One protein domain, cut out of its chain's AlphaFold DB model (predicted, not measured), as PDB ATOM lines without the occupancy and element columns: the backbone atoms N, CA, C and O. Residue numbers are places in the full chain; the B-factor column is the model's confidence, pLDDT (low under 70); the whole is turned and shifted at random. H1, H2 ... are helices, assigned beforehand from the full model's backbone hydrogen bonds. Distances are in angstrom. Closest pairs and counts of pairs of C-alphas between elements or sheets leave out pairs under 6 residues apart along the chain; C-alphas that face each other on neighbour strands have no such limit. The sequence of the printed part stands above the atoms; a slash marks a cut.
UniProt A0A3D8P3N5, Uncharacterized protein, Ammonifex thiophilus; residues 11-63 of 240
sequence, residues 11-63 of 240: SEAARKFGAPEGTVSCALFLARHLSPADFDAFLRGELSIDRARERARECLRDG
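This is residues 11 to 63 of the 240 residues of an uncharacterized protein of Ammonifex thiophilus (UniProt A0A3D8P3N5). The helix H2 makes a bridge, with the short helix H1 set crosswise at its beginning and a helical hairpin of H3 and H4 packed by H4 on its other end. H1 stays well away from that hairpin. The printed part has 53 residues with four named helices in the order H1, H2, H3, H4 and no named strand, and its class is all helix. It is only just compact, close to loose, with a radius of gyration of the C-alphas of 11.5 A and spans of 32 by 24 by 17 A.

Begin at H2, residues 21 to 33. With residues 29 to 33 alone it touches H4, residues 49 to 61; the closest C-alphas, those of His 33 and Ala 56, are 4.9 A apart, at a steep tilt of 48 degrees, the same way. H4 touches H3, residues 36 to 43, with residues 49 to 52 alone; look at the closest C-alphas, Phe 42 and Ala 52, 6.8 A apart. H3 and H4 form a hairpin, at a shallow tilt of 22 degrees, opposite ways. H2 and H3 are close but not clearly touching, the C-alphas of Ala 31 and Phe 39 being closest at 6.5 A. With residues 21 to 24 alone, H2 touches H1, residues 11 to 17, about perpendicular at 86 degrees; the closest C-alphas, Ala 14 and Glu 21, are 5.3 A apart. H1 is apart from H3 and H4. The helix packing is mostly crossed, but only just: 1 of 3 touching pairs is at a shallow tilt. In H1, H2, H3 and H4 every O i to N i+4 pair is within hydrogen-bond range.

Find C-alpha 21 at (142.086, 180.234, 198.684); from there H2 runs 18.1 A to C-alpha 33. H4 runs 18.5 A, ending at C-alpha 61 at (139.939, 203.662, 189.729). H1 begins at C-alpha 11, at (140.084, 181.088, 204.457).

The two C-alphas farthest apart, those of Gly 18 and Asp 62, are 34.0 A apart. The printed part has no cut, and its three links are tight. The mean pLDDT of the printed part is 87.6; residue 63 is under 70.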
ATOM      1  N   SER A  11     139.849 182.423 203.893       82.00
ATOM      2  CA  SER A  11     140.084 181.088 204.457       82.00
ATOM      3  C   SER A  11     138.813 180.402 204.974       82.00
ATOM      4  O   SER A  11     138.711 179.175 204.927       82.00
ATOM      5  N   GLU A  12     137.825 181.157 205.463       83.31
ATOM      6  CA  GLU A  12     136.510 180.610 205.834       83.31
ATOM      7  C   GLU A  12     135.702 180.218 204.599       83.31
ATOM      8  O   GLU A  12     135.137 179.126 204.552       83.31
ATOM      9  N   ALA A  13     135.686 181.071 203.571       81.19
ATOM     10  CA  ALA A  13     135.042 180.741 202.305       81.19
ATOM     11  C   ALA A  13     135.718 179.535 201.631       81.19
ATOM     12  O   ALA A  13     135.026 178.628 201.181       81.19
ATOM     13  N   ALA A  14     137.051 179.466 201.624       84.31
ATOM     14  CA  ALA A  14     137.786 178.331 201.066       84.31
ATOM     15  C   ALA A  14     137.431 177.005 201.739       84.31
ATOM     16  O   ALA A  14     137.132 176.032 201.047       84.31
ATOM     17  N   ARG A  15     137.360 176.988 203.077       84.94
ATOM     18  CA  ARG A  15     136.915 175.810 203.834       84.94
ATOM     19  C   ARG A  15     135.456 175.450 203.561       84.94
ATOM     20  O   ARG A  15     135.155 174.279 203.374       84.94
ATOM     21  N   LYS A  16     134.561 176.440 203.501       86.75
ATOM     22  CA  LYS A  16     133.123 176.213 203.283       86.75
ATOM     23  C   LYS A  16     132.807 175.681 201.883       86.75
ATOM     24  O   LYS A  16     131.879 174.896 201.733       86.75
ATOM     25  N   PHE A  17     133.555 176.119 200.872       81.69
ATOM     26  CA  PHE A  17     133.322 175.758 199.471       81.69
ATOM     27  C   PHE A  17     134.281 174.682 198.940       81.69
ATOM     28  O   PHE A  17     134.187 174.334 197.768       81.69
ATOM     29  N   GLY A  18     135.203 174.168 199.765       87.81
ATOM     30  CA  GLY A  18     136.180 173.154 199.348       87.81
ATOM     31  C   GLY A  18     137.086 173.612 198.200       87.81
ATOM     32  O   GLY A  18     137.511 172.800 197.385       87.81
ATOM     33  N   ALA A  19     137.349 174.919 198.096       86.62
ATOM     34  CA  ALA A  19     138.049 175.523 196.966       86.62
ATOM     35  C   ALA A  19     139.383 176.157 197.399       86.62
ATOM     36  O   ALA A  19     139.488 176.645 198.526       86.62
ATOM     37  N   PRO A  20     140.396 176.232 196.513       87.06
ATOM     38  CA  PRO A  20     141.662 176.891 196.825       87.06
ATOM     39  C   PRO A  20     141.460 178.364 197.195       87.06
ATOM     40  O   PRO A  20     140.722 179.086 196.517       87.06
ATOM     41  N   GLU A  21     142.190 178.847 198.204       82.19
ATOM     42  CA  GLU A  21     142.086 180.234 198.684       82.19
ATOM     43  C   GLU A  21     142.302 181.270 197.574       82.19
ATOM     44  O   GLU A  21     141.623 182.293 197.543       82.19
ATOM     45  N   GLY A  22     143.183 180.992 196.608       82.56
ATOM     46  CA  GLY A  22     143.409 181.880 195.462       82.56
ATOM     47  C   GLY A  22     142.187 182.024 194.545       82.56
ATOM     48  O   GLY A  22     141.898 183.121 194.060       82.56
ATOM     49  N   THR A  23     141.431 180.943 194.342       84.81
ATOM     50  CA  THR A  23     140.194 180.952 193.543       84.81
ATOM     51  C   THR A  23     139.103 181.733 194.268       84.81
ATOM     52  O   THR A  23     138.432 182.581 193.681       84.81
ATOM     53  N   VAL A  24     138.990 181.505 195.574       86.44
ATOM     54  CA  VAL A  24     138.017 182.156 196.455       86.44
ATOM     55  C   VAL A  24     138.309 183.647 196.593       86.44
ATOM     56  O   VAL A  24     137.409 184.471 196.454       86.44
ATOM     57  N   SER A  25     139.578 184.016 196.773       87.94
ATOM     58  CA  SER A  25     140.021 185.409 196.819       87.94
ATOM     59  C   SER A  25     139.686 186.144 195.523       87.94
ATOM     60  O   SER A  25     139.253 187.295 195.574       87.94
ATOM     61  N   CYS A  26     139.854 185.494 194.369       87.12
ATOM     62  CA  CYS A  26     139.490 186.082 193.086       87.12
ATOM     63  C   CYS A  26     137.971 186.275 192.969       87.12
ATOM     64  O   CYS A  26     137.525 187.349 192.574       87.12
ATOM     65  N   ALA A  27     137.175 185.272 193.342       86.12
ATOM     66  CA  ALA A  27     135.717 185.357 193.294       86.12
ATOM     67  C   ALA A  27     135.165 186.450 194.228       86.12
ATOM     68  O   ALA A  27     134.302 187.224 193.820       86.12
ATOM     69  N   LEU A  28     135.704 186.571 195.447       87.19
ATOM     70  CA  LEU A  28     135.328 187.618 196.404       87.19
ATOM     71  C   LEU A  28     135.717 189.019 195.915       87.19
ATOM     72  O   LEU A  28     134.932 189.956 196.051       87.19
ATOM     73  N   PHE A  29     136.902 189.162 195.316       90.12
ATOM     74  CA  PHE A  29     137.338 190.417 194.704       90.12
ATOM     75  C   PHE A  29     136.382 190.852 193.584       90.12
ATOM     76  O   PHE A  29     135.890 191.980 193.586       90.12
ATOM     77  N   LEU A  30     136.058 189.942 192.663       91.00
ATOM     78  CA  LEU A  30     135.137 190.222 191.561       91.00
ATOM     79  C   LEU A  30     133.722 190.530 192.068       91.00
ATOM     80  O   LEU A  30     133.114 191.500 191.625       91.00
ATOM     81  N   ALA A  31     133.220 189.776 193.048       86.94
ATOM     82  CA  ALA A  31     131.895 189.994 193.627       86.94
ATOM     83  C   ALA A  31     131.739 191.384 194.261       86.94
ATOM     84  O   ALA A  31     130.651 191.959 194.185       86.94
ATOM     85  N   ARG A  32     132.814 191.916 194.862       87.38
ATOM     86  CA  ARG A  32     132.843 193.232 195.520       87.38
ATOM     87  C   ARG A  32     132.989 194.405 194.556       87.38
ATOM     88  O   ARG A  32     132.476 195.478 194.852       87.38
ATOM     89  N   HIS A  33     133.705 194.220 193.450       88.56
ATOM     90  CA  HIS A  33     134.147 195.340 192.613       88.56
ATOM     91  C   HIS A  33     133.544 195.370 191.208       88.56
ATOM     92  O   HIS A  33     133.639 196.398 190.547       88.56
ATOM     93  N   LEU A  34     132.904 194.293 190.746       90.06
ATOM     94  CA  LEU A  34     132.146 194.322 189.496       90.06
ATOM     95  C   LEU A  34     130.752 194.925 189.682       90.06
ATOM     96  O   LEU A  34     130.146 194.845 190.754       90.06
ATOM     97  N   SER A  35     130.194 195.464 188.599       89.00
ATOM     98  CA  SER A  35     128.759 195.746 188.536       89.00
ATOM     99  C   SER A  35     127.951 194.437 188.660       89.00
ATOM    100  O   SER A  35     128.480 193.367 188.348       89.00
ATOM    101  N   PRO A  36     126.686 194.470 189.127       87.75
ATOM    102  CA  PRO A  36     125.842 193.272 189.162       87.75
ATOM    103  C   PRO A  36     125.756 192.577 187.793       87.75
ATOM    104  O   PRO A  36     125.958 191.373 187.704       87.75
ATOM    105  N   ALA A  37     125.569 193.356 186.721       89.25
ATOM    106  CA  ALA A  37     125.451 192.838 185.360       89.25
ATOM    107  C   ALA A  37     126.739 192.155 184.866       89.25
ATOM    108  O   ALA A  37     126.676 191.083 184.267       89.25
ATOM    109  N   ASP A  38     127.908 192.741 185.146       91.81
ATOM    110  CA  ASP A  38     129.196 192.145 184.765       91.81
ATOM    111  C   ASP A  38     129.523 190.900 185.593       91.81
ATOM    112  O   ASP A  38     130.129 189.956 185.088       91.81
ATOM    113  N   PHE A  39     129.127 190.889 186.868       90.62
ATOM    114  CA  PHE A  39     129.294 189.722 187.724       90.62
ATOM    115  C   PHE A  39     128.427 188.555 187.240       90.62
ATOM    116  O   PHE A  39     128.918 187.431 187.152       90.62
ATOM    117  N   ASP A  40     127.183 188.818 186.834       89.44
ATOM    118  CA  ASP A  40     126.306 187.797 186.257       89.44
ATOM    119  C   ASP A  40     126.837 187.282 184.907       89.44
ATOM    120  O   ASP A  40     126.828 186.077 184.665       89.44
ATOM    121  N   ALA A  41     127.367 188.164 184.051       90.44
ATOM    122  CA  ALA A  41     128.019 187.767 182.798       90.44
ATOM    123  C   ALA A  41     129.263 186.890 183.041       90.44
ATOM    124  O   ALA A  41     129.504 185.922 182.318       90.44
ATOM    125  N   PHE A  42     130.037 187.178 184.091       92.44
ATOM    126  CA  PHE A  42     131.147 186.328 184.523       92.44
ATOM    127  C   PHE A  42     130.668 184.947 184.989       92.44
ATOM    128  O   PHE A  42     131.234 183.940 184.569       92.44
ATOM    129  N   LEU A  43     129.601 184.876 185.795       89.06
ATOM    130  CA  LEU A  43     129.040 183.599 186.253       89.06
ATOM    131  C   LEU A  43     128.490 182.741 185.105       89.06
ATOM    132  O   LEU A  43     128.584 181.517 185.171       89.06
ATOM    133  N   ARG A  44     127.961 183.362 184.043       92.25
ATOM    134  CA  ARG A  44     127.516 182.665 182.823       92.25
ATOM    135  C   ARG A  44     128.660 182.260 181.883       92.25
ATOM    136  O   ARG A  44     128.409 181.600 180.881       92.25
ATOM    137  N   GLY A  45     129.902 182.648 182.177       91.56
ATOM    138  CA  GLY A  45     131.060 182.389 181.313       91.56
ATOM    139  C   GLY A  45     131.152 183.301 180.081       91.56
ATOM    140  O   GLY A  45     132.015 183.093 179.234       91.56
ATOM    141  N   GLU A  46     130.306 184.330 179.986       94.00
ATOM    142  CA  GLU A  46     130.315 185.331 178.905       94.00
ATOM    143  C   GLU A  46     131.470 186.335 179.067       94.00
ATOM    144  O   GLU A  46     131.915 186.960 178.101       94.00
ATOM    145  N   LEU A  47     131.978 186.491 180.295       92.25
ATOM    146  CA  LEU A  47     133.093 187.372 180.627       92.25
ATOM    147  C   LEU A  47     134.296 186.553 181.112       92.25
ATOM    148  O   LEU A  47     134.225 185.872 182.133       92.25
ATOM    149  N   SER A  48     135.423 186.645 180.400       94.50
ATOM    150  CA  SER A  48     136.656 185.958 180.801       94.50
ATOM    151  C   SER A  48     137.207 186.506 182.120       94.50
ATOM    152  O   SER A  48     137.010 187.674 182.460       94.50
ATOM    153  N   ILE A  49     137.947 185.674 182.858       91.81
ATOM    154  CA  ILE A  49     138.502 186.047 184.167       91.81
ATOM    155  C   ILE A  49     139.431 187.269 184.101       91.81
ATOM    156  O   ILE A  49     139.391 188.119 184.990       91.81
ATOM    157  N   ASP A  50     140.228 187.394 183.039       92.38
ATOM    158  CA  ASP A  50     141.147 188.522 182.864       92.38
ATOM    159  C   ASP A  50     140.382 189.818 182.591       92.38
ATOM    160  O   ASP A  50     140.653 190.844 183.218       92.38
ATOM    161  N   ARG A  51     139.341 189.745 181.755       92.88
ATOM    162  CA  ARG A  51     138.480 190.889 181.434       92.88
ATOM    163  C   ARG A  51     137.618 191.311 182.626       92.88
ATOM    164  O   ARG A  51     137.416 192.499 182.857       92.88
ATOM    165  N   ALA A  52     137.156 190.351 183.424       92.19
ATOM    166  CA  ALA A  52     136.459 190.596 184.683       92.19
ATOM    167  C   ALA A  52     137.364 191.309 185.706       92.19
ATOM    168  O   ALA A  52     136.939 192.259 186.364       92.19
ATOM    169  N   ARG A  53     138.637 190.903 185.813       92.81
ATOM    170  CA  ARG A  53     139.628 191.561 186.686       92.81
ATOM    171  C   ARG A  53     139.947 192.980 186.239       92.81
ATOM    172  O   ARG A  53     140.110 193.852 187.090       92.81
ATOM    173  N   GLU A  54     140.054 193.205 184.936       92.31
ATOM    174  CA  GLU A  54     140.286 194.531 184.369       92.31
ATOM    175  C   GLU A  54     139.122 195.477 184.686       92.31
ATOM    176  O   GLU A  54     139.342 196.506 185.324       92.31
ATOM    177  N   ARG A  55     137.877 195.060 184.417       90.38
ATOM    178  CA  ARG A  55     136.671 195.842 184.750       90.38
ATOM    179  C   ARG A  55     136.528 196.139 186.242       90.38
ATOM    180  O   ARG A  55     136.172 197.250 186.627       90.38
ATOM    181  N   ALA A  56     136.851 195.174 187.102       91.31
ATOM    182  CA  ALA A  56     136.858 195.379 188.550       91.31
ATOM    183  C   ALA A  56     137.899 196.431 188.991       91.31
ATOM    184  O   ALA A  56     137.646 197.217 189.905       91.31
ATOM    185  N   ARG A  57     139.068 196.476 188.336       90.56
ATOM    186  CA  ARG A  57     140.108 197.490 188.592       90.56
ATOM    187  C   ARG A  57     139.722 198.866 188.056       90.56
ATOM    188  O   ARG A  57     140.042 199.859 188.701       90.56
ATOM    189  N   GLU A  58     139.038 198.934 186.918       88.38
ATOM    190  CA  GLU A  58     138.475 200.184 186.389       88.38
ATOM    191  C   GLU A  58     137.442 200.769 187.359       88.38
ATOM    192  O   GLU A  58     137.547 201.932 187.739       88.38
ATOM    193  N   CYS A  59     136.541 199.936 187.889       84.75
ATOM    194  CA  CYS A  59     135.560 200.355 188.897       84.75
ATOM    195  C   CYS A  59     136.212 200.884 190.190       84.75
ATOM    196  O   CYS A  59     135.693 201.811 190.812       84.75
ATOM    197  N   LEU A  60     137.366 200.330 190.583       83.56
ATOM    198  CA  LEU A  60     138.177 200.835 191.699       83.56
ATOM    199  C   LEU A  60     138.820 202.196 191.395       83.56
ATOM    200  O   LEU A  60     138.878 203.048 192.282       83.56
ATOM    201  N   ARG A  61     139.305 202.404 190.164       82.31
ATOM    202  CA  ARG A  61     139.939 203.662 189.729       82.31
ATOM    203  C   ARG A  61     138.940 204.802 189.599       82.31
ATOM    204  O   ARG A  61     139.254 205.919 189.992       82.31
ATOM    205  N   ASP A  62     137.739 204.507 189.122       75.75
ATOM    206  CA  ASP A  62     136.692 205.508 188.905       75.75
ATOM    207  C   ASP A  62     136.052 206.008 190.207       75.75
ATOM    208  O   ASP A  62     135.125 206.818 190.173       75.75
ATOM    209  N   GLY A  63     136.499 205.523 191.373       62.94
ATOM    210  CA  GLY A  63     136.024 205.989 192.675       62.94
ATOM    211  C   GLY A  63     134.529 205.755 192.908       62.94
ATOM    212  O   GLY A  63     133.990 206.216 193.918       62.94
TER     213      GLY A  63